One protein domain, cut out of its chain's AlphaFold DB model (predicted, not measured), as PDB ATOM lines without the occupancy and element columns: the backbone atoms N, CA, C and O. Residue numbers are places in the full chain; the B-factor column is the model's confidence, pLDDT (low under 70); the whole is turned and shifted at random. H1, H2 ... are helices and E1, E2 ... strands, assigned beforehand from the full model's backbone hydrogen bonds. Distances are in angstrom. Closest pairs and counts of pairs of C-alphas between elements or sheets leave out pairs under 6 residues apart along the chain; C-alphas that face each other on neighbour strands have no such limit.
ATOM      1  N   ALA A 366      62.053 131.225  78.405       97.81
ATOM      2  CA  ALA A 366      62.295 132.479  77.685       97.81
ATOM      3  C   ALA A 366      63.596 132.481  76.886       97.81
ATOM      4  O   ALA A 366      63.603 132.932  75.743       97.81
ATOM      5  N   SER A 367      64.689 131.960  77.447       97.62
ATOM      6  CA  SER A 367      65.985 131.920  76.758       97.62
ATOM      7  C   SER A 367      65.911 131.136  75.443       97.62
ATOM      8  O   SER A 367      66.551 131.510  74.463       97.62
ATOM      9  N   TYR A 368      65.080 130.091  75.385       97.56
ATOM     10  CA  TYR A 368      64.882 129.298  74.173       97.56
ATOM     11  C   TYR A 368      64.066 130.068  73.129       97.56
ATOM     12  O   TYR A 368      64.466 130.123  71.965       97.56
ATOM     13  N   LEU A 369      62.975 130.725  73.546       97.56
ATOM     14  CA  LEU A 369      62.176 131.571  72.655       97.56
ATOM     15  C   LEU A 369      62.990 132.761  72.122       97.56
ATOM     16  O   LEU A 369      62.925 133.071  70.934       97.56
ATOM     17  N   ILE A 370      63.796 133.406  72.969       98.19
ATOM     18  CA  ILE A 370      64.678 134.512  72.575       98.19
ATOM     19  C   ILE A 370      65.702 134.036  71.538       98.19
ATOM     20  O   ILE A 370      65.893 134.714  70.532       98.19
ATOM     21  N   ALA A 371      66.322 132.866  71.724       96.69
ATOM     22  CA  ALA A 371      67.245 132.298  70.741       96.69
ATOM     23  C   ALA A 371      66.555 131.979  69.397       96.69
ATOM     24  O   ALA A 371      67.116 132.240  68.326       96.69
ATOM     25  N   ASP A 372      65.319 131.472  69.423       95.38
ATOM     26  CA  ASP A 372      64.526 131.225  68.210       95.38
ATOM     27  C   ASP A 372      64.181 132.516  67.460       95.38
ATOM     28  O   ASP A 372      64.346 132.590  66.236       95.38
ATOM     29  N   LEU A 373      63.734 133.546  68.180       96.00
ATOM     30  CA  LEU A 373      63.442 134.857  67.604       96.00
ATOM     31  C   LEU A 373      64.706 135.500  67.039       96.00
ATOM     32  O   LEU A 373      64.701 135.967  65.902       96.00
ATOM     33  N   TYR A 374      65.808 135.436  67.784       95.62
ATOM     34  CA  TYR A 374      67.080 136.013  67.381       95.62
ATOM     35  C   TYR A 374      67.629 135.386  66.097       95.62
ATOM     36  O   TYR A 374      67.939 136.092  65.140       95.62
ATOM     37  N   THR A 375      67.696 134.054  66.037       93.69
ATOM     38  CA  THR A 375      68.204 133.345  64.849       93.69
ATOM     39  C   THR A 375      67.338 133.599  63.613       93.69
ATOM     40  O   THR A 375      67.863 133.693  62.504       93.69
ATOM     41  N   SER A 376      66.025 133.765  63.803       92.44
ATOM     42  CA  SER A 376      65.095 134.135  62.731       92.44
ATOM     43  C   SER A 376      65.296 135.584  62.272       92.44
ATOM     44  O   SER A 376      65.295 135.840  61.070       92.44
ATOM     45  N   LYS A 377      65.517 136.523  63.201       92.19
ATOM     46  CA  LYS A 377      65.799 137.932  62.894       92.19
ATOM     47  C   LYS A 377      67.077 138.074  62.063       92.19
ATOM     48  O   LYS A 377      67.032 138.634  60.972       92.19
ATOM     49  N   VAL A 378      68.175 137.454  62.512       90.19
ATOM     50  CA  VAL A 378      69.481 137.504  61.826       90.19
ATOM     51  C   VAL A 378      69.377 137.069  60.362       90.19
ATOM     52  O   VAL A 378      69.946 137.717  59.486       90.19
ATOM     53  N   ILE A 379      68.646 135.986  60.061       88.88
ATOM     54  CA  ILE A 379      68.515 135.532  58.670       88.88
ATOM     55  C   ILE A 379      67.597 136.438  57.837       88.88
ATOM     56  O   ILE A 379      67.856 136.633  56.648       88.88
ATOM     57  N   GLN A 380      66.538 136.989  58.438       87.69
ATOM     58  CA  GLN A 380      65.592 137.867  57.749       87.69
ATOM     59  C   GLN A 380      66.257 139.182  57.329       87.69
ATOM     60  O   GLN A 380      66.091 139.605  56.185       87.69
ATOM     61  N   GLU A 381      67.060 139.779  58.208       85.00
ATOM     62  CA  GLU A 381      67.763 141.043  57.947       85.00
ATOM     63  C   GLU A 381      68.950 140.878  56.997       85.00
ATOM     64  O   GLU A 381      69.176 141.728  56.137       85.00
ATOM     65  N   ASN A 382      69.649 139.738  57.059       82.56
ATOM     66  CA  ASN A 382      70.751 139.439  56.142       82.56
ATOM     67  C   ASN A 382      70.313 139.436  54.661       82.56
ATOM     68  O   ASN A 382      71.134 139.632  53.763       82.56
ATOM     69  N   GLY A 383      69.031 139.166  54.370       79.31
ATOM     70  CA  GLY A 383      68.483 139.179  53.004       79.31
ATOM     71  C   GLY A 383      69.120 138.154  52.048       79.31
ATOM     72  O   GLY A 383      68.914 138.211  50.834       79.31
ATOM     73  N   SER A 384      69.908 137.221  52.590       84.31
ATOM     74  CA  SER A 384      70.705 136.218  51.886       84.31
ATOM     75  C   SER A 384      70.696 134.903  52.665       84.31
ATOM     76  O   SER A 384      70.666 134.882  53.893       84.31
ATOM     77  N   ASN A 385      70.779 133.785  51.942       89.44
ATOM     78  CA  ASN A 385      70.892 132.450  52.536       89.44
ATOM     79  C   ASN A 385      72.283 132.172  53.124       89.44
ATOM     80  O   ASN A 385      72.474 131.133  53.752       89.44
ATOM     81  N   THR A 386      73.255 133.048  52.877       90.75
ATOM     82  CA  THR A 386      74.626 132.921  53.369       90.75
ATOM     83  C   THR A 386      74.947 134.095  54.276       90.75
ATOM     84  O   THR A 386      74.766 135.246  53.877       90.75
ATOM     85  N   ILE A 387      75.422 133.776  55.473       88.25
ATOM     86  CA  ILE A 387      75.785 134.688  56.550       88.25
ATOM     87  C   ILE A 387      77.304 134.635  56.727       88.25
ATOM     88  O   ILE A 387      77.879 133.545  56.802       88.25
ATOM     89  N   ASN A 388      77.933 135.802  56.848       86.62
ATOM     90  CA  ASN A 388      79.312 135.937  57.308       86.62
ATOM     91  C   ASN A 388      79.318 136.500  58.740       86.62
ATOM     92  O   ASN A 388      78.424 137.248  59.125       86.62
ATOM     93  N   SER A 389      80.298 136.093  59.547       84.75
ATOM     94  CA  SER A 389      80.492 136.603  60.905       84.75
ATOM     95  C   SER A 389      81.913 137.140  61.015       84.75
ATOM     96  O   SER A 389      82.878 136.381  61.138       84.75
ATOM     97  N   GLN A 390      82.052 138.465  61.018       84.06
ATOM     98  CA  GLN A 390      83.337 139.133  61.234       84.06
ATOM     99  C   GLN A 390      84.068 138.670  62.523       84.06
ATOM    100  O   GLN A 390      85.300 138.535  62.500       84.06
ATOM    101  N   PRO A 391      83.377 138.399  63.649       82.81
ATOM    102  CA  PRO A 391      83.965 137.771  64.836       82.81
ATOM    103  C   PRO A 391      84.546 136.380  64.572       82.81
ATOM    104  O   PRO A 391      85.680 136.102  64.979       82.81
ATOM    105  N   LEU A 392      83.824 135.520  63.848       87.12
ATOM    106  CA  LEU A 392      84.330 134.206  63.459       87.12
ATOM    107  C   LEU A 392      85.549 134.336  62.536       87.12
ATOM    108  O   LEU A 392      86.554 133.658  62.757       87.12
ATOM    109  N   ASP A 393      85.523 135.259  61.578       88.06
ATOM    110  CA  ASP A 393      86.661 135.532  60.694       88.06
ATOM    111  C   ASP A 393      87.909 135.951  61.482       88.06
ATOM    112  O   ASP A 393      89.025 135.494  61.204       88.06
ATOM    113  N   ASN A 394      87.734 136.763  62.529       86.81
ATOM    114  CA  ASN A 394      88.817 137.144  63.436       86.81
ATOM    115  C   ASN A 394      89.378 135.934  64.203       86.81
ATOM    116  O   ASN A 394      90.602 135.808  64.346       86.81
ATOM    117  N   ILE A 395      88.510 135.027  64.665       88.06
ATOM    118  CA  ILE A 395      88.901 133.774  65.328       88.06
ATOM    119  C   ILE A 395      89.703 132.890  64.365       88.06
ATOM    120  O   ILE A 395      90.815 132.470  64.699       88.06
ATOM    121  N   LEU A 396      89.202 132.664  63.147       90.31
ATOM    122  CA  LEU A 396      89.859 131.847  62.122       90.31
ATOM    123  C   LEU A 396      91.222 132.431  61.719       90.31
ATOM    124  O   LEU A 396      92.224 131.708  61.642       90.31
ATOM    125  N   ALA A 397      91.305 133.751  61.543       90.62
ATOM    126  CA  ALA A 397      92.557 134.444  61.257       90.62
ATOM    127  C   ALA A 397      93.577 134.294  62.399       90.62
ATOM    128  O   ALA A 397      94.775 134.095  62.146       90.62
ATOM    129  N   LYS A 398      93.126 134.357  63.660       90.12
ATOM    130  CA  LYS A 398      93.994 134.181  64.832       90.12
ATOM    131  C   LYS A 398      94.484 132.739  64.971       90.12
ATOM    132  O   LYS A 398      95.683 132.556  65.182       90.12
ATOM    133  N   ILE A 399      93.621 131.741  64.757       90.31
ATOM    134  CA  ILE A 399      94.008 130.318  64.716       90.31
ATOM    135  C   ILE A 399      95.127 130.116  63.695       90.31
ATOM    136  O   ILE A 399      96.205 129.640  64.049       90.31
ATOM    137  N   LYS A 400      94.918 130.561  62.451       91.94
ATOM    138  CA  LYS A 400      95.907 130.430  61.374       91.94
ATOM    139  C   LYS A 400      97.245 131.073  61.744       91.94
ATOM    140  O   LYS A 400      98.308 130.481  61.549       91.94
ATOM    141  N   LYS A 401      97.208 132.281  62.315       91.69
ATOM    142  CA  LYS A 401      98.408 132.999  62.766       91.69
ATOM    143  C   LYS A 401      99.160 132.241  63.861       91.69
ATOM    144  O   LYS A 401     100.392 132.195  63.831       91.69
ATOM    145  N   ASP A 402      98.456 131.676  64.834       90.25
ATOM    146  CA  ASP A 402      99.076 130.962  65.949       90.25
ATOM    147  C   ASP A 402      99.594 129.572  65.535       90.25
ATOM    148  O   ASP A 402     100.679 129.175  65.968       90.25
ATOM    149  N   GLU A 403      98.933 128.891  64.597       91.25
ATOM    150  CA  GLU A 403      99.433 127.660  63.965       91.25
ATOM    151  C   GLU A 403     100.700 127.907  63.137       91.25
ATOM    152  O   GLU A 403     101.680 127.157  63.225       91.25
ATOM    153  N   GLU A 404     100.751 129.013  62.392       90.75
ATOM    154  CA  GLU A 404     101.972 129.436  61.709       90.75
ATOM    155  C   GLU A 404     103.120 129.702  62.691       90.75
ATOM    156  O   GLU A 404     104.271 129.374  62.398       90.75
ATOM    157  N   ARG A 405     102.837 130.286  63.861       87.81
ATOM    158  CA  ARG A 405     103.852 130.503  64.906       87.81
ATOM    159  C   ARG A 405     104.343 129.183  65.489       87.81
ATOM    160  O   ARG A 405     105.553 129.028  65.644       87.81
ATOM    161  N   LEU A 406     103.445 128.233  65.761       87.75
ATOM    162  CA  LEU A 406     103.811 126.887  66.212       87.75
ATOM    163  C   LEU A 406     104.713 126.176  65.198       87.75
ATOM    164  O   LEU A 406     105.755 125.646  65.578       87.75
ATOM    165  N   SER A 407     104.376 126.231  63.905       86.31
ATOM    166  CA  SER A 407     105.173 125.579  62.854       86.31
ATOM    167  C   SER A 407     106.578 126.177  62.671       86.31
ATOM    168  O   SER A 407     107.494 125.474  62.248       86.31
ATOM    169  N   LYS A 408     106.775 127.459  63.018       86.00
ATOM    170  CA  LYS A 408     108.070 128.165  62.930       86.00
ATOM    171  C   LYS A 408     108.983 127.932  64.147       86.00
ATOM    172  O   LYS A 408     110.154 128.302  64.079       86.00
ATOM    173  N   GLY A 409     108.477 127.301  65.213       77.69
ATOM    174  CA  GLY A 409     109.198 127.019  66.458       77.69
ATOM    175  C   GLY A 409     109.363 128.265  67.335       77.69
ATOM    176  O   GLY A 409     110.011 129.235  66.945       77.69
ATOM    177  N   THR A 410     108.788 128.250  68.541       71.69
ATOM    178  CA  THR A 410     108.858 129.393  69.484       71.69
ATOM    179  C   THR A 410     109.478 129.032  70.835       71.69
ATOM    180  O   THR A 410     109.800 129.929  71.613       71.69
ATOM    181  N   GLY A 411     109.724 127.739  71.080       73.69
ATOM    182  CA  GLY A 411     110.226 127.200  72.342       73.69
ATOM    183  C   GLY A 411     109.117 126.499  73.149       73.69
ATOM    184  O   GLY A 411     107.942 126.817  72.985       73.69
ATOM    185  N   PRO A 412     109.448 125.569  74.067       69.56
ATOM    186  CA  PRO A 412     108.461 124.628  74.621       69.56
ATOM    187  C   PRO A 412     107.342 125.282  75.447       69.56
ATOM    188  O   PRO A 412     106.186 124.872  75.385       69.56
ATOM    189  N   MET A 413     107.674 126.315  76.230       61.44
ATOM    190  CA  MET A 413     106.711 126.999  77.104       61.44
ATOM    191  C   MET A 413     105.731 127.873  76.305       61.44
ATOM    192  O   MET A 413     104.549 127.935  76.638       61.44
ATOM    193  N   SER A 414     106.198 128.519  75.232       74.62
ATOM    194  CA  SER A 414     105.331 129.281  74.331       74.62
ATOM    195  C   SER A 414     104.512 128.369  73.424       74.62
ATOM    196  O   SER A 414     103.366 128.696  73.146       74.62
ATOM    197  N   GLU A 415     105.044 127.212  73.022       83.06
ATOM    198  CA  GLU A 415     104.313 126.200  72.248       83.06
ATOM    199  C   GLU A 415     103.140 125.607  73.035       83.06
ATOM    200  O   GLU A 415     102.042 125.472  72.493       83.06
ATOM    201  N   GLN A 416     103.325 125.328  74.330       83.50
ATOM    202  CA  GLN A 416     102.233 124.874  75.194       83.50
ATOM    203  C   GLN A 416     101.156 125.956  75.375       83.50
ATOM    204  O   GLN A 416      99.964 125.651  75.317       83.50
ATOM    205  N   GLY A 417     101.560 127.218  75.560       83.94
ATOM    206  CA  GLY A 417     100.632 128.350  75.642       83.94
ATOM    207  C   GLY A 417      99.829 128.548  74.353       83.94
ATOM    208  O   GLY A 417      98.605 128.613  74.404       83.94
ATOM    209  N   LEU A 418     100.507 128.558  73.202       84.62
ATOM    210  CA  LEU A 418      99.898 128.665  71.870       84.62
ATOM    211  C   LEU A 418      98.933 127.513  71.578       84.62
ATOM    212  O   LEU A 418      97.835 127.746  71.086       84.62
ATOM    213  N   SER A 419      99.308 126.278  71.915       86.31
ATOM    214  CA  SER A 419      98.442 125.111  71.702       86.31
ATOM    215  C   SER A 419      97.164 125.182  72.543       86.31
ATOM    216  O   SER A 419      96.093 124.800  72.078       86.31
ATOM    217  N   ASN A 420      97.258 125.692  73.776       85.56
ATOM    218  CA  ASN A 420      96.087 125.914  74.623       85.56
ATOM    219  C   ASN A 420      95.174 127.012  74.070       85.56
ATOM    220  O   ASN A 420      93.963 126.821  74.080       85.56
ATOM    221  N   GLU A 421      95.742 128.116  73.583       85.50
ATOM    222  CA  GLU A 421      94.991 129.212  72.960       85.50
ATOM    223  C   GLU A 421      94.255 128.738  71.700       85.50
ATOM    224  O   GLU A 421      93.050 128.930  71.581       85.50
ATOM    225  N   ILE A 422      94.945 128.027  70.799       87.94
ATOM    226  CA  ILE A 422      94.331 127.463  69.587       87.94
ATOM    227  C   ILE A 422      93.183 126.521  69.949       87.94
ATOM    228  O   ILE A 422      92.139 126.555  69.307       87.94
ATOM    229  N   ARG A 423      93.347 125.690  70.986       87.44
ATOM    230  CA  ARG A 423      92.284 124.787  71.440       87.44
ATOM    231  C   ARG A 423      91.038 125.545  71.910       87.44
ATOM    232  O   ARG A 423      89.945 125.066  71.639       87.44
ATOM    233  N   LYS A 424      91.191 126.684  72.594       84.56
ATOM    234  CA  LYS A 424      90.053 127.527  72.995       84.56
ATOM    235  C   LYS A 424      89.380 128.164  71.781       84.56
ATOM    236  O   LYS A 424      88.194 127.949  71.569       84.56
ATOM    237  N   LEU A 425      90.168 128.805  70.912       88.00
ATOM    238  CA  LEU A 425      89.676 129.438  69.684       88.00
ATOM    239  C   LEU A 425      88.954 128.452  68.751       88.00
ATOM    240  O   LEU A 425      88.043 128.834  68.026       88.00
ATOM    241  N   ARG A 426      89.341 127.170  68.766       90.31
ATOM    242  CA  ARG A 426      88.694 126.116  67.973       90.31
ATOM    243  C   ARG A 426      87.325 125.675  68.505       90.31
ATOM    244  O   ARG A 426      86.678 124.916  67.794       90.31
ATOM    245  N   ARG A 427      86.845 126.153  69.667       90.38
ATOM    246  CA  ARG A 427      85.529 125.785  70.238       90.38
ATOM    247  C   ARG A 427      84.404 125.912  69.207       90.38
ATOM    248  O   ARG A 427      83.750 124.920  68.902       90.38
ATOM    249  N   ILE A 428      84.223 127.112  68.650       91.12
ATOM    250  CA  ILE A 428      83.148 127.397  67.692       91.12
ATOM    251  C   ILE A 428      83.383 126.699  66.342       91.12
ATOM    252  O   ILE A 428      82.513 125.929  65.945       91.12
ATOM    253  N   PRO A 429      84.542 126.845  65.660       93.19
ATOM    254  CA  PRO A 429      84.767 126.162  64.382       93.19
ATOM    255  C   PRO A 429      84.616 124.637  64.461       93.19
ATOM    256  O   PRO A 429      83.995 124.036  63.589       93.19
ATOM    257  N   SER A 430      85.133 123.995  65.516       93.12
ATOM    258  CA  SER A 430      85.006 122.542  65.677       93.12
ATOM    259  C   SER A 430      83.568 122.107  65.946       93.12
ATOM    260  O   SER A 430      83.155 121.069  65.436       93.12
ATOM    261  N   TYR A 431      82.795 122.898  66.692       93.94
ATOM    262  CA  TYR A 431      81.372 122.631  66.877       93.94
ATOM    263  C   TYR A 431      80.589 122.765  65.561       93.94
ATOM    264  O   TYR A 431      79.776 121.904  65.238       93.94
ATOM    265  N   LEU A 432      80.877 123.788  64.754       95.25
ATOM    266  CA  LEU A 432      80.250 123.969  63.441       95.25
ATOM    267  C   LEU A 432      80.582 122.816  62.471       95.25
ATOM    268  O   LEU A 432      79.712 122.334  61.745       95.25
ATOM    269  N   GLU A 433      81.822 122.318  62.484       95.81
ATOM    270  CA  GLU A 433      82.211 121.118  61.728       95.81
ATOM    271  C   GLU A 433      81.464 119.854  62.203       95.81
ATOM    272  O   GLU A 433      81.125 118.990  61.388       95.81
ATOM    273  N   GLU A 434      81.195 119.726  63.506       94.94
ATOM    274  CA  GLU A 434      80.372 118.647  64.065       94.94
ATOM    275  C   GLU A 434      78.900 118.786  63.648       94.94
ATOM    276  O   GLU A 434      78.259 117.792  63.290       94.94
ATOM    277  N   LEU A 435      78.370 120.012  63.625       94.69
ATOM    278  CA  LEU A 435      77.013 120.292  63.160       94.69
ATOM    279  C   LEU A 435      76.799 119.867  61.711       94.69
ATOM    280  O   LEU A 435      75.793 119.219  61.431       94.69
ATOM    281  N   ASN A 436      77.753 120.124  60.811       96.81
ATOM    282  CA  ASN A 436      77.675 119.627  59.432       96.81
ATOM    283  C   ASN A 436      77.493 118.100  59.386       96.81
ATOM    284  O   ASN A 436      76.678 117.573  58.623       96.81
ATOM    285  N   GLN A 437      78.225 117.373  60.239       95.94
ATOM    286  CA  GLN A 437      78.142 115.912  60.315       95.94
ATOM    287  C   GLN A 437      76.783 115.447  60.851       95.94
ATOM    288  O   GLN A 437      76.196 114.521  60.291       95.94
ATOM    289  N   LYS A 438      76.268 116.097  61.905       94.88
ATOM    290  CA  LYS A 438      74.953 115.803  62.503       94.88
ATOM    291  C   LYS A 438      73.795 116.127  61.554       94.88
ATOM    292  O   LYS A 438      72.838 115.358  61.464       94.88
ATOM    293  N   ALA A 439      73.898 117.233  60.825       95.06
ATOM    294  CA  ALA A 439      72.901 117.683  59.865       95.06
ATOM    295  C   ALA A 439      72.905 116.849  58.574       95.06
ATOM    296  O   ALA A 439      71.868 116.703  57.920       95.06
ATOM    297  N   GLY A 440      74.059 116.288  58.202       96.00
ATOM    298  CA  GLY A 440      74.246 115.534  56.962       96.00
ATOM    299  C   GLY A 440      74.362 116.417  55.715       96.00
ATOM    300  O   GLY A 440      74.149 115.930  54.604       96.00
ATOM    301  N   TYR A 441      74.657 117.707  55.888       95.62
ATOM    302  CA  TYR A 441      74.940 118.670  54.823       95.62
ATOM    303  C   TYR A 441      75.794 119.823  55.359       95.62
ATOM    304  O   TYR A 441      75.865 120.035  56.568       95.62
ATOM    305  N   ASP A 442      76.417 120.569  54.450       95.00
ATOM    306  CA  ASP A 442      77.313 121.668  54.803       95.00
ATOM    307  C   ASP A 442      76.502 122.919  55.178       95.00
ATOM    308  O   ASP A 442      75.992 123.623  54.307       95.00
ATOM    309  N   ILE A 443      76.360 123.162  56.483       96.88
ATOM    310  CA  ILE A 443      75.844 124.414  57.054       96.88
ATOM    311  C   ILE A 443      76.990 125.423  57.152       96.88
ATOM    312  O   ILE A 443      76.823 126.580  56.798       96.88
ATOM    313  N   TYR A 444      78.165 124.985  57.600       96.94
ATOM    314  CA  TYR A 444      79.361 125.805  57.775       96.94
ATOM    315  C   TYR A 444      80.430 125.489  56.729       96.94
ATOM    316  O   TYR A 444      80.749 124.320  56.497       96.94
ATOM    317  N   ASN A 445      81.041 126.521  56.147       95.19
ATOM    318  CA  ASN A 445      82.223 126.384  55.306       95.19
ATOM    319  C   ASN A 445      83.502 126.763  56.084       95.19
ATOM    320  O   ASN A 445      83.746 127.950  56.313       95.19
ATOM    321  N   PRO A 446      84.380 125.801  56.431       90.50
ATOM    322  CA  PRO A 446      85.604 126.079  57.186       90.50
ATOM    323  C   PRO A 446      86.662 126.873  56.409       90.50
ATOM    324  O   PRO A 446      87.590 127.408  57.017       90.50
ATOM    325  N   GLU A 447      86.563 126.952  55.078       87.75
ATOM    326  CA  GLU A 447      87.492 127.741  54.263       87.75
ATOM    327  C   GLU A 447      87.135 129.227  54.247       87.75
ATOM    328  O   GLU A 447      88.040 130.066  54.213       87.75
ATOM    329  N   THR A 448      85.839 129.546  54.249       89.19
ATOM    330  CA  THR A 448      85.347 130.924  54.111       89.19
ATOM    331  C   THR A 448      84.811 131.517  55.405       89.19
ATOM    332  O   THR A 448      84.763 132.733  55.500       89.19
ATOM    333  N   GLY A 449      84.450 130.696  56.394       89.38
ATOM    334  CA  GLY A 449      83.767 131.163  57.602       89.38
ATOM    335  C   GLY A 449      82.241 131.201  57.467       89.38
ATOM    336  O   GLY A 449      81.553 131.438  58.455       89.38
ATOM    337  N   ASP A 450      81.707 130.941  56.274       92.88
ATOM    338  CA  ASP A 450      80.302 131.205  55.970       92.88
ATOM    339  C   ASP A 450      79.350 130.175  56.589       92.88
ATOM    340  O   ASP A 450      79.610 128.967  56.560       92.88
ATOM    341  N   ILE A 451      78.194 130.656  57.052       94.25
ATOM    342  CA  ILE A 451      77.034 129.841  57.423       94.25
ATOM    343  C   ILE A 451      75.998 129.921  56.302       94.25
ATOM    344  O   ILE A 451      75.626 131.007  55.876       94.25
ATOM    345  N   THR A 452      75.520 128.782  55.810       94.88
ATOM    346  CA  THR A 452      74.521 128.691  54.741       94.88
ATOM    347  C   THR A 452      73.276 127.962  55.224       94.88
ATOM    348  O   THR A 452      73.355 126.841  55.728       94.88
ATOM    349  N   VAL A 453      72.117 128.580  55.009       94.62
ATOM    350  CA  VAL A 453      70.804 128.005  55.322       94.62
ATOM    351  C   VAL A 453      70.063 127.596  54.051       94.62
ATOM    352  O   VAL A 453      70.200 128.211  52.989       94.62
ATOM    353  N   LYS A 454      69.249 126.543  54.141       93.38
ATOM    354  CA  LYS A 454      68.474 126.044  52.993       93.38
ATOM    355  C   LYS A 454      67.256 126.901  52.671       93.38
ATOM    356  O   LYS A 454      67.005 127.183  51.501       93.38
ATOM    357  N   ASP A 455      66.506 127.269  53.703       91.12
ATOM    358  CA  ASP A 455      65.265 128.031  53.600       91.12
ATOM    359  C   ASP A 455      65.227 129.087  54.715       91.12
ATOM    360  O   ASP A 455      64.997 128.735  55.873       91.12
ATOM    361  N   PRO A 456      65.446 130.374  54.390       88.62
ATOM    362  CA  PRO A 456      65.395 131.469  55.359       88.62
ATOM    363  C   PRO A 456      64.088 131.563  56.150       88.62
ATOM    364  O   PRO A 456      64.085 132.076  57.263       88.62
ATOM    365  N   ASN A 457      62.979 131.056  55.602       88.56
ATOM    366  CA  ASN A 457      61.675 131.103  56.265       88.56
ATOM    367  C   ASN A 457      61.423 129.888  57.165       88.56
ATOM    368  O   ASN A 457      60.432 129.853  57.891       88.56
ATOM    369  N   ASN A 458      62.280 128.867  57.098       90.31
ATOM    370  CA  ASN A 458      62.100 127.617  57.821       90.31
ATOM    371  C   ASN A 458      63.454 127.012  58.207       90.31
ATOM    372  O   ASN A 458      63.866 125.966  57.695       90.31
ATOM    373  N   LEU A 459      64.144 127.699  59.117       92.88
ATOM    374  CA  LEU A 459      65.430 127.258  59.641       92.88
ATOM    375  C   LEU A 459      65.300 125.921  60.373       92.88
ATOM    376  O   LEU A 459      64.474 125.751  61.277       92.88
ATOM    377  N   THR A 460      66.176 124.987  60.025       94.50
ATOM    378  CA  THR A 460      66.349 123.747  60.779       94.50
ATOM    379  C   THR A 460      66.998 124.017  62.134       94.50
ATOM    380  O   THR A 460      67.710 124.999  62.326       94.50
ATOM    381  N   HIS A 461      66.816 123.088  63.071       93.62
ATOM    382  CA  HIS A 461      67.444 123.148  64.389       93.62
ATOM    383  C   HIS A 461      68.973 123.354  64.335       93.62
ATOM    384  O   HIS A 461      69.508 124.197  65.048       93.62
ATOM    385  N   TYR A 462      69.672 122.644  63.442       95.31
ATOM    386  CA  TYR A 462      71.127 122.768  63.298       95.31
ATOM    387  C   TYR A 462      71.556 124.098  62.665       95.31
ATOM    388  O   TYR A 462      72.586 124.647  63.044       95.31
ATOM    389  N   GLU A 463      70.773 124.641  61.727       95.56
ATOM    390  CA  GLU A 463      71.025 125.979  61.173       95.56
ATOM    391  C   GLU A 463      70.863 127.054  62.251       95.56
ATOM    392  O   GLU A 463      71.695 127.954  62.340       95.56
ATOM    393  N   ARG A 464      69.855 126.926  63.124       94.88
ATOM    394  CA  ARG A 464      69.675 127.835  64.262       94.88
ATOM    395  C   ARG A 464      70.849 127.769  65.238       94.88
ATOM    396  O   ARG A 464      71.378 128.815  65.595       94.88
ATOM    397  N   GLN A 465      71.309 126.571  65.606       95.25
ATOM    398  CA  GLN A 465      72.498 126.403  66.455       95.25
ATOM    399  C   GLN A 465      73.754 127.010  65.816       95.25
ATOM    400  O   GLN A 465      74.531 127.673  66.497       95.25
ATOM    401  N   ALA A 466      73.941 126.849  64.502       94.81
ATOM    402  CA  ALA A 466      75.070 127.451  63.797       94.81
ATOM    403  C   ALA A 466      75.021 128.988  63.834       94.81
ATOM    404  O   ALA A 466      76.026 129.615  64.170       94.81
ATOM    405  N   ILE A 467      73.858 129.589  63.552       93.62
ATOM    406  CA  ILE A 467      73.654 131.044  63.640       93.62
ATOM    407  C   ILE A 467      73.891 131.525  65.075       93.62
ATOM    408  O   ILE A 467      74.636 132.480  65.287       93.62
ATOM    409  N   LEU A 468      73.320 130.843  66.069       93.19
ATOM    410  CA  LEU A 468      73.480 131.182  67.482       93.19
ATOM    411  C   LEU A 468      74.955 131.151  67.909       93.19
ATOM    412  O   LEU A 468      75.421 132.093  68.553       93.19
ATOM    413  N   ALA A 469      75.709 130.135  67.478       92.12
ATOM    414  CA  ALA A 469      77.123 129.961  67.800       92.12
ATOM    415  C   ALA A 469      78.002 131.085  67.251       92.12
ATOM    416  O   ALA A 469      78.850 131.610  67.974       92.12
ATOM    417  N   VAL A 470      77.788 131.484  65.992       90.44
ATOM    418  CA  VAL A 470      78.579 132.554  65.357       90.44
ATOM    419  C   VAL A 470      78.173 133.960  65.795       90.44
ATOM    420  O   VAL A 470      78.885 134.917  65.490       90.44
ATOM    421  N   SER A 471      77.047 134.075  66.501       88.75
ATOM    422  CA  SER A 471      76.479 135.346  66.946       88.75
ATOM    423  C   SER A 471      76.675 135.610  68.440       88.75
ATOM    424  O   SER A 471      76.929 136.734  68.851       88.75
ATOM    425  N   THR A 472      76.559 134.581  69.276       89.12
ATOM    426  CA  THR A 472      76.559 134.729  70.744       89.12
ATOM    427  C   THR A 472      77.714 133.995  71.416       89.12
ATOM    428  O   THR A 472      77.926 134.147  72.610       89.12
ATOM    429  N   GLY A 473      78.443 133.151  70.677       87.69
ATOM    430  CA  GLY A 473      79.434 132.238  71.247       87.69
ATOM    431  C   GLY A 473      78.830 131.003  71.926       87.69
ATOM    432  O   GLY A 473      79.575 130.089  72.291       87.69
ATOM    433  N   ASN A 474      77.503 130.912  72.035       90.31
ATOM    434  CA  ASN A 474      76.802 129.736  72.542       90.31
ATOM    435  C   ASN A 474      76.573 128.712  71.450       90.31
ATOM    436  O   ASN A 474      75.875 128.966  70.473       90.31
ATOM    437  N   VAL A 475      77.150 127.532  71.639       89.25
ATOM    438  CA  VAL A 475      77.089 126.473  70.636       89.25
ATOM    439  C   VAL A 475      75.684 125.880  70.514       89.25
ATOM    440  O   VAL A 475      75.292 125.511  69.418       89.25
ATOM    441  N   ASN A 476      74.885 125.837  71.582       90.62
ATOM    442  CA  ASN A 476      73.506 125.358  71.503       90.62
ATOM    443  C   ASN A 476      72.548 126.139  72.414       90.62
ATOM    444  O   ASN A 476      72.951 127.057  73.132       90.62
ATOM    445  N   TYR A 477      71.263 125.785  72.370       94.06
ATOM    446  CA  TYR A 477      70.236 126.504  73.121       94.06
ATOM    447  C   TYR A 477      70.403 126.296  74.624       94.06
ATOM    448  O   TYR A 477      70.229 127.238  75.394       94.06
ATOM    449  N   ASN A 478      70.788 125.087  75.050       95.12
ATOM    450  CA  ASN A 478      71.039 124.826  76.466       95.12
ATOM    451  C   ASN A 478      72.205 125.677  77.008       95.12
ATOM    452  O   ASN A 478      72.109 126.171  78.130       95.12
ATOM    453  N   SER A 479      73.288 125.883  76.240       93.81
ATOM    454  CA  SER A 479      74.406 126.735  76.673       93.81
ATOM    455  C   SER A 479      74.019 128.213  76.706       93.81
ATOM    456  O   SER A 479      74.389 128.904  77.647       93.81
ATOM    457  N   PHE A 480      73.217 128.674  75.739       95.25
ATOM    458  CA  PHE A 480      72.658 130.030  75.743       95.25
ATOM    459  C   PHE A 480      71.777 130.274  76.974       95.25
ATOM    460  O   PHE A 480      71.969 131.252  77.692       95.25
ATOM    461  N   ALA A 481      70.864 129.350  77.281       96.50
ATOM    462  CA  ALA A 481      70.037 129.435  78.481       96.50
ATOM    463  C   ALA A 481      70.875 129.409  79.771       96.50
ATOM    464  O   ALA A 481      70.607 130.186  80.685       96.50
ATOM    465  N   ALA A 482      71.922 128.577  79.825       94.19
ATOM    466  CA  ALA A 482      72.845 128.527  80.958       94.19
ATOM    467  C   ALA A 482      73.655 129.826  81.133       94.19
ATOM    468  O   ALA A 482      73.928 130.215  82.268       94.19
ATOM    469  N   GLU A 483      74.028 130.512  80.047       93.25
ATOM    470  CA  GLU A 483      74.668 131.832  80.119       93.25
ATOM    471  C   GLU A 483      73.707 132.879  80.700       93.25
ATOM    472  O   GLU A 483      74.070 133.587  81.639       93.25
ATOM    473  N   VAL A 484      72.454 132.924  80.233       94.31
ATOM    474  CA  VAL A 484      71.432 133.832  80.787       94.31
ATOM    475  C   VAL A 484      71.197 133.567  82.282       94.31
ATOM    476  O   VAL A 484      71.228 134.512  83.077       94.31
ATOM    477  N   GLU A 485      71.036 132.295  82.676       94.00
ATOM    478  CA  GLU A 485      70.908 131.870  84.082       94.00
ATOM    479  C   GLU A 485      72.122 132.337  84.899       94.00
ATOM    480  O   GLU A 485      71.973 132.926  85.972       94.00
ATOM    481  N   PHE A 486      73.333 132.159  84.362       90.00
ATOM    482  CA  PHE A 486      74.568 132.593  85.010       90.00
ATOM    483  C   PHE A 486      74.620 134.110  85.227       90.00
ATOM    484  O   PHE A 486      74.996 134.549  86.318       90.00
ATOM    485  N   HIS A 487      74.230 134.922  84.238       89.69
ATOM    486  CA  HIS A 487      74.155 136.377  84.400       89.69
ATOM    487  C   HIS A 487      73.146 136.764  85.486       89.69
ATOM    488  O   HIS A 487      73.460 137.589  86.349       89.69
ATOM    489  N   ALA A 488      71.968 136.139  85.502       90.94
ATOM    490  CA  ALA A 488      70.945 136.410  86.503       90.94
ATOM    491  C   ALA A 488      71.409 136.013  87.924       90.94
ATOM    492  O   ALA A 488      71.251 136.779  88.880       90.94
ATOM    493  N   ASP A 489      72.074 134.867  88.077       87.00
ATOM    494  CA  ASP A 489      72.678 134.431  89.342       87.00
ATOM    495  C   ASP A 489      73.825 135.338  89.801       87.00
ATOM    496  O   ASP A 489      73.944 135.666  90.990       87.00
ATOM    497  N   ALA A 490      74.649 135.808  88.865       83.56
ATOM    498  CA  ALA A 490      75.794 136.664  89.147       83.56
ATOM    499  C   ALA A 490      75.401 138.006  89.794       83.56
ATOM    500  O   ALA A 490      76.219 138.581  90.525       83.56
ATOM    501  N   VAL A 491      74.161 138.479  89.598       82.19
ATOM    502  CA  VAL A 491      73.628 139.688  90.253       82.19
ATOM    503  C   VAL A 491      73.578 139.543  91.781       82.19
ATOM    504  O   VAL A 491      73.806 140.532  92.483       82.19
ATOM    505  N   ASP A 492      73.328 138.336  92.303       78.44
ATOM    506  CA  ASP A 492      73.221 138.052  93.745       78.44
ATOM    507  C   ASP A 492      74.439 137.320  94.344       78.44
ATOM    508  O   ASP A 492      74.467 137.069  95.552       78.44
ATOM    509  N   ASP A 493      75.474 137.004  93.551       73.94
ATOM    510  CA  ASP A 493      76.713 136.379  94.047       73.94
ATOM    511  C   ASP A 493      77.302 137.221  95.198       73.94
ATOM    512  O   ASP A 493      77.331 138.448  95.134       73.94
ATOM    513  N   TRP A 494      77.836 136.598  96.253       53.59
ATOM    514  CA  TRP A 494      78.504 137.284  97.368       53.59
ATOM    515  C   TRP A 494      79.606 138.249  96.901       53.59
ATOM    516  O   TRP A 494      79.900 139.237  97.579       53.59
ATOM    517  N   LYS A 495      80.205 137.999  95.727       59.41
ATOM    518  CA  LYS A 495      81.170 138.909  95.091       59.41
ATOM    519  C   LYS A 495      80.562 140.260  94.710       59.41
ATOM    520  O   LYS A 495      81.278 141.258  94.778       59.41
ATOM    521  N   SER A 496      79.261 140.321  94.412       57.06
ATOM    522  CA  SER A 496      78.501 141.567  94.203       57.06
ATOM    523  C   SER A 496      78.523 142.482  95.438       57.06
ATOM    524  O   SER A 496      78.395 143.699  95.321       57.06
ATOM    525  N   SER A 497      78.766 141.918  96.628       56.03
ATOM    526  CA  SER A 497      78.825 142.643  97.904       56.03
ATOM    527  C   SER A 497      80.230 143.155  98.267       56.03
ATOM    528  O   SER A 497      80.411 143.765  99.323       56.03
ATOM    529  N   VAL A 498      81.248 142.920  97.426       55.81
ATOM    530  CA  VAL A 498      82.632 143.369  97.669       55.81
ATOM    531  C   VAL A 498      82.818 144.818  97.183       55.81
ATOM    532  O   VAL A 498      82.555 145.096  96.015       55.81
ATOM    533  N   PRO A 499      83.330 145.760  98.002       47.12
ATOM    534  CA  PRO A 499      83.545 147.145  97.567       47.12
ATOM    535  C   PRO A 499      84.429 147.246  96.308       47.12
ATOM    536  O   PRO A 499      85.476 146.603  96.238       47.12
ATOM    537  N   PHE A 500      84.024 148.070  95.333       51.22
ATOM    538  CA  PHE A 500      84.672 148.329  94.025       51.22
ATOM    539  C   PHE A 500      84.738 147.159  93.023       51.22
ATOM    540  O   PHE A 500      84.690 147.400  91.819       51.22
ATOM    541  N   ILE A 501      84.859 145.910  93.484       55.72
ATOM    542  CA  ILE A 501      84.853 144.710  92.626       55.72
ATOM    543  C   ILE A 501      83.411 144.268  92.346       55.72
ATOM    544  O   ILE A 501      83.066 143.967  91.208       55.72
ATOM    545  N   GLY A 502      82.558 144.306  93.368       57.75
ATOM    546  CA  GLY A 502      81.154 143.925  93.289       57.75
ATOM    547  C   GLY A 502      80.289 144.890  92.489       57.75
ATOM    548  O   GLY A 502      79.368 144.439  91.822       57.75
ATOM    549  N   SER A 503      80.615 146.191  92.466       56.78
ATOM    550  CA  SER A 503      79.886 147.165  91.639       56.78
ATOM    551  C   SER A 503      80.099 146.910  90.146       56.78
ATOM    552  O   SER A 503      79.128 146.826  89.409       56.78
ATOM    553  N   LYS A 504      81.344 146.671  89.711       59.78
ATOM    554  CA  LYS A 504      81.645 146.304  88.315       59.78
ATOM    555  C   LYS A 504      81.051 144.953  87.922       59.78
ATOM    556  O   LYS A 504      80.548 144.811  86.820       59.78
ATOM    557  N   TRP A 505      81.111 143.976  88.826       64.44
ATOM    558  CA  TRP A 505      80.530 142.651  88.607       64.44
ATOM    559  C   TRP A 505      79.009 142.720  88.443       64.44
ATOM    560  O   TRP A 505      78.464 142.165  87.498       64.44
ATOM    561  N   LYS A 506      78.330 143.463  89.325       65.12
ATOM    562  CA  LYS A 506      76.884 143.670  89.254       65.12
ATOM    563  C   LYS A 506      76.487 144.457  88.004       65.12
ATOM    564  O   LYS A 506      75.522 144.081  87.358       65.12
ATOM    565  N   GLU A 507      77.234 145.496  87.632       70.50
ATOM    566  CA  GLU A 507      76.983 146.278  86.411       70.50
ATOM    567  C   GLU A 507      77.003 145.423  85.135       70.50
ATOM    568  O   GLU A 507      76.168 145.643  84.264       70.50
ATOM    569  N   SER A 508      77.910 144.445  85.042       71.50
ATOM    570  CA  SER A 508      77.993 143.511  83.907       71.50
ATOM    571  C   SER A 508      77.018 142.328  83.990       71.50
ATOM    572  O   SER A 508      76.859 141.612  83.015       71.50
ATOM    573  N   ALA A 509      76.392 142.089  85.146       80.00
ATOM    574  CA  ALA A 509      75.466 140.971  85.356       80.00
ATOM    575  C   ALA A 509      73.990 141.382  85.220       80.00
ATOM    576  O   ALA A 509      73.160 140.575  84.824       80.00
ATOM    577  N   ILE A 510      73.647 142.643  85.526       85.06
ATOM    578  CA  ILE A 510      72.264 143.154  85.415       85.06
ATOM    579  C   ILE A 510      71.775 143.295  83.963       85.06
ATOM    580  O   ILE A 510      70.596 143.579  83.745       85.06
ATOM    581  N   ARG A 511      72.676 143.119  82.990       89.06
ATOM    582  CA  ARG A 511      72.398 142.991  81.561       89.06
ATOM    583  C   ARG A 511      73.156 141.762  81.071       89.06
ATOM    584  O   ARG A 511      74.376 141.724  81.189       89.06
ATOM    585  N   ALA A 512      72.437 140.737  80.628       89.81
ATOM    586  CA  ALA A 512      73.050 139.532  80.086       89.81
ATOM    587  C   ALA A 512      73.472 139.808  78.643       89.81
ATOM    588  O   ALA A 512      72.630 139.745  77.751       89.81
ATOM    589  N   ASP A 513      74.736 140.180  78.445       87.12
ATOM    590  CA  ASP A 513      75.336 140.456  77.138       87.12
ATOM    591  C   ASP A 513      76.002 139.187  76.592       87.12
ATOM    592  O   ASP A 513      76.944 138.672  77.188       87.12
ATOM    593  N   MET A 514      75.504 138.686  75.462       88.94
ATOM    594  CA  MET A 514      75.942 137.443  74.828       88.94
ATOM    595  C   MET A 514      76.353 137.729  73.382       88.94
ATOM    596  O   MET A 514      75.496 137.780  72.497       88.94
ATOM    597  N   GLY A 515      77.652 137.901  73.137       85.69
ATOM    598  CA  GLY A 515      78.230 138.178  71.818       85.69
ATOM    599  C   GLY A 515      79.545 137.426  71.599       85.69
ATOM    600  O   GLY A 515      80.401 137.371  72.487       85.69
ATOM    601  N   LEU A 516      79.746 136.853  70.408       81.00
ATOM    602  CA  LEU A 516      80.976 136.124  70.084       81.00
ATOM    603  C   LEU A 516      82.207 137.058  70.115       81.00
ATOM    604  O   LEU A 516      82.350 138.007  69.352       81.00
ATOM    605  N   GLY A 517      83.176 136.767  70.979       67.69
ATOM    606  CA  GLY A 517      84.375 137.606  71.107       67.69
ATOM    607  C   GLY A 517      84.211 138.844  71.999       67.69
ATOM    608  O   GLY A 517      85.184 139.580  72.172       67.69
ATOM    609  N   GLU A 518      83.055 139.023  72.652       59.34
ATOM    610  CA  GLU A 518      82.946 139.828  73.884       59.34
ATOM    611  C   GLU A 518      83.583 139.091  75.098       59.34
ATOM    612  O   GLU A 518      83.740 139.645  76.188       59.34
ATOM    613  N   GLU A 519      84.045 137.852  74.882       56.25
ATOM    614  CA  GLU A 519      84.649 136.941  75.857       56.25
ATOM    615  C   GLU A 519      86.006 137.451  76.397       56.25
ATOM    616  O   GLU A 519      87.033 137.449  75.711       56.25
ATOM    617  N   ASN A 520      86.078 137.780  77.691       45.12
ATOM    618  CA  ASN A 520      87.347 137.742  78.423       45.12
ATOM    619  C   ASN A 520      87.615 136.286  78.846       45.12
ATOM    620  O   ASN A 520      87.468 135.980  80.028       45.12
ATOM    621  N   GLU A 521      87.996 135.404  77.904       42.31
ATOM    622  CA  GLU A 521      88.181 133.946  78.098       42.31
ATOM    623  C   GLU A 521      89.197 133.584  79.209       42.31
ATOM    624  O   GLU A 521      90.339 133.140  78.999       42.31
ATOM    625  N   SER A 522      88.769 133.727  80.452       38.88
ATOM    626  CA  SER A 522      89.552 133.421  81.643       38.88
ATOM    627  C   SER A 522      89.560 131.918  81.943       38.88
ATOM    628  O   SER A 522      90.402 131.452  82.712       38.88
ATOM    629  N   GLY A 523      88.621 131.159  81.355       35.28
ATOM    630  CA  GLY A 523      88.419 129.724  81.580       35.28
ATOM    631  C   GLY A 523      87.871 129.357  82.965       35.28
ATOM    632  O   GLY A 523      87.620 128.185  83.216       35.28
ATOM    633  N   ASN A 524      87.686 130.331  83.866       35.03
ATOM    634  CA  ASN A 524      87.095 130.130  85.194       35.03
ATOM    635  C   ASN A 524      85.702 130.765  85.336       35.03
ATOM    636  O   ASN A 524      84.966 130.371  86.246       35.03
ATOM    637  N   PHE A 525      85.379 131.749  84.490       48.78
ATOM    638  CA  PHE A 525      84.155 132.550  84.571       48.78
ATOM    639  C   PHE A 525      83.116 132.208  83.486       48.78
ATOM    640  O   PHE A 525      81.947 132.478  83.710       48.78
ATOM    641  N   ASP A 526      83.505 131.495  82.424       63.78
ATOM    642  CA  ASP A 526      82.666 131.243  81.236       63.78
ATOM    643  C   ASP A 526      82.277 129.751  81.153       63.78
ATOM    644  O   ASP A 526      82.598 129.023  80.210       63.78
ATOM    645  N   ARG A 527      81.707 129.232  82.248       71.31
ATOM    646  CA  ARG A 527      81.504 127.784  82.448       71.31
ATOM    647  C   ARG A 527      80.452 127.179  81.527       71.31
ATOM    648  O   ARG A 527      80.584 126.021  81.151       71.31
ATOM    649  N   TYR A 528      79.472 127.979  81.130       76.00
ATOM    650  CA  TYR A 528      78.387 127.618  80.218       76.00
ATOM    651  C   TYR A 528      78.880 127.242  78.807       76.00
ATOM    652  O   TYR A 528      78.186 126.538  78.081       76.00
ATOM    653  N   TYR A 529      80.113 127.597  78.430       77.94
ATOM    654  CA  TYR A 529      80.733 127.106  77.194       77.94
ATOM    655  C   TYR A 529      81.259 125.670  77.278       77.94
ATOM    656  O   TYR A 529      81.577 125.064  76.251       77.94
ATOM    657  N   ASN A 530      81.388 125.116  78.483       81.25
ATOM    658  CA  ASN A 530      81.629 123.695  78.664       81.25
ATOM    659  C   ASN A 530      80.282 122.976  78.708       81.25
ATOM    660  O   ASN A 530      79.560 123.071  79.693       81.25
ATOM    661  N   LEU A 531      79.973 122.208  77.664       83.38
ATOM    662  CA  LEU A 531      78.706 121.483  77.570       83.38
ATOM    663  C   LEU A 531      78.509 120.414  78.651       83.38
ATOM    664  O   LEU A 531      77.388 119.937  78.775       83.38
ATOM    665  N   GLU A 532      79.559 120.047  79.391       85.12
ATOM    666  CA  GLU A 532      79.486 119.152  80.556       85.12
ATOM    667  C   GLU A 532      79.499 119.903  81.901       85.12
ATOM    668  O   GLU A 532      79.701 119.296  82.951       85.12
ATOM    669  N   ASP A 533      79.369 121.233  81.901       87.62
ATOM    670  CA  ASP A 533      79.170 121.982  83.142       87.62
ATOM    671  C   ASP A 533      77.774 121.720  83.718       87.62
ATOM    672  O   ASP A 533      76.789 121.624  82.984       87.62
ATOM    673  N   ASP A 534      77.688 121.666  85.050       87.81
ATOM    674  CA  ASP A 534      76.447 121.389  85.775       87.81
ATOM    675  C   ASP A 534      75.303 122.337  85.376       87.81
ATOM    676  O   ASP A 534      74.142 121.945  85.446       87.81
ATOM    677  N   SER A 535      75.590 123.591  84.998       89.06
ATOM    678  CA  SER A 535      74.560 124.534  84.530       89.06
ATOM    679  C   SER A 535      73.936 124.112  83.197       89.06
ATOM    680  O   SER A 535      72.714 124.084  83.069       89.06
ATOM    681  N   VAL A 536      74.758 123.700  82.231       91.31
ATOM    682  CA  VAL A 536      74.297 123.249  80.914       91.31
ATOM    683  C   VAL A 536      73.604 121.889  81.020       91.31
ATOM    684  O   VAL A 536      72.581 121.669  80.379       91.31
ATOM    685  N   GLU A 537      74.115 120.982  81.856       93.56
ATOM    686  CA  GLU A 537      73.467 119.688  82.103       93.56
ATOM    687  C   GLU A 537      72.096 119.852  82.772       93.56
ATOM    688  O   GLU A 537      71.142 119.210  82.343       93.56
ATOM    689  N   ARG A 538      71.937 120.777  83.734       94.19
ATOM    690  CA  ARG A 538      70.613 121.105  84.300       94.19
ATOM    691  C   ARG A 538      69.633 121.591  83.232       94.19
ATOM    692  O   ARG A 538      68.484 121.157  83.214       94.19
ATOM    693  N   GLN A 539      70.093 122.452  82.325       96.12
ATOM    694  CA  GLN A 539      69.288 122.925  81.197       96.12
ATOM    695  C   GLN A 539      68.875 121.767  80.271       96.12
ATOM    696  O   GLN A 539      67.711 121.681  79.884       96.12
ATOM    697  N   LYS A 540      69.780 120.823  79.974       94.38
ATOM    698  CA  LYS A 540      69.461 119.609  79.195       94.38
ATOM    699  C   LYS A 540      68.475 118.682  79.908       94.38
ATOM    700  O   LYS A 540      67.621 118.090  79.253       94.38
ATOM    701  N   GLU A 541      68.607 118.513  81.222       95.12
ATOM    702  CA  GLU A 541      67.720 117.658  82.018       95.12
ATOM    703  C   GLU A 541      66.279 118.185  82.032       95.12
ATOM    704  O   GLU A 541      65.343 117.390  81.925       95.12
ATOM    705  N   GLU A 542      66.104 119.505  82.131       95.44
ATOM    706  CA  GLU A 542      64.782 120.136  82.182       95.44
ATOM    707  C   GLU A 542      64.152 120.285  80.787       95.44
ATOM    708  O   GLU A 542      62.990 119.933  80.588       95.44
ATOM    709  N   HIS A 543      64.926 120.741  79.797       93.88
ATOM    710  CA  HIS A 543      64.406 121.137  78.479       93.88
ATOM    711  C   HIS A 543      64.666 120.135  77.357       93.88
ATOM    712  O   HIS A 543      64.170 120.310  76.240       93.88
ATOM    713  N   GLY A 544      65.431 119.082  77.635       92.06
ATOM    714  CA  GLY A 544      65.990 118.191  76.624       92.06
ATOM    715  C   GLY A 544      67.225 118.781  75.938       92.06
ATOM    716  O   GLY A 544      67.562 119.955  76.094       92.06
TER     717      GLY A 544
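This is residues 366 to 544 of the 546 residues of the protein "Membrane protein" of Streptococcus ferus (UniProt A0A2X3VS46). A helical hairpin of H2 and H3 makes one arm, set on a body of crossing helices in which H4 and H5 lie side by side, H1 crosses H5 and H6, and H9 packs on H6. A second arm, at a wide angle to the first, ends in the small helices H7 and H8. The printed part has 179 residues with nine named helices, H1 to H9 in chain order, and one named strand, E1, between H8 and H9; the class is mostly helix. The whole is compact, with a radius of gyration of the C-alphas of 17.7 A and spans of 49 by 49 by 29 A.

The longest helix, H2, holds residues 390 to 408, 27.1 A from C-alpha 390 at (83.337, 139.133, 61.234) to C-alpha 408. H3 is residues 412 to 425, 20.0 A, and H4 residues 427 to 439, 18.2 A. H5 is residues 461 to 472, 16.0 A, and H6 residues 477 to 490, 19.8 A. H1 is residues 366 to 382, 24.2 A, with C-alpha 366 at (62.295, 132.479, 77.685). H7 is residues 494 to 497, H8 residues 501 to 509, E1 residues 511 to 514, and H9 residues 534 to 543, ending at C-alpha 543 (64.406, 121.137, 78.479).

H2 and H3 form a hairpin at a shallow tilt of 23 degrees, opposite ways; their closest C-alphas, of Ile 399 and Ile 422, are 5.7 A apart. H2 is close to H5 but not clearly touching, the C-alphas of Leu 392 and Val 470 being 6.3 A apart. H4 and H5 form a hairpin too, at 11 degrees, closest at C-alphas 432 and 466, 6.3 A. H1, with residues 371 to 378 alone, touches H5, about perpendicular at 85 degrees, closest at C-alphas 375 and 464, 5.7 A. The hub is H6, touching H1, H8 and H9; with residues 478 to 482 alone it touches H9, at a steep tilt of 57 degrees, opposite ways, and their closest C-alphas, of Asn 478 and Gln 539, are 5.4 A apart. H7 and H8 touch only at the corner. E1 pairs with no named strand. Every O i to N i+4 pair is within hydrogen-bond range in H1, H2, H3, H5, H6, H8 and H9; in H4, 8 of 9 are, and H7 is too short for such a pair.

The C-alphas of Gly 440 and Pro 499 are farthest apart, 52.3 A. The printed part has no cut; the links H4 to H5 and E1 to H9 are long. Residues 412 to 413, 494 to 506 and 517 to 526 have pLDDT under 70.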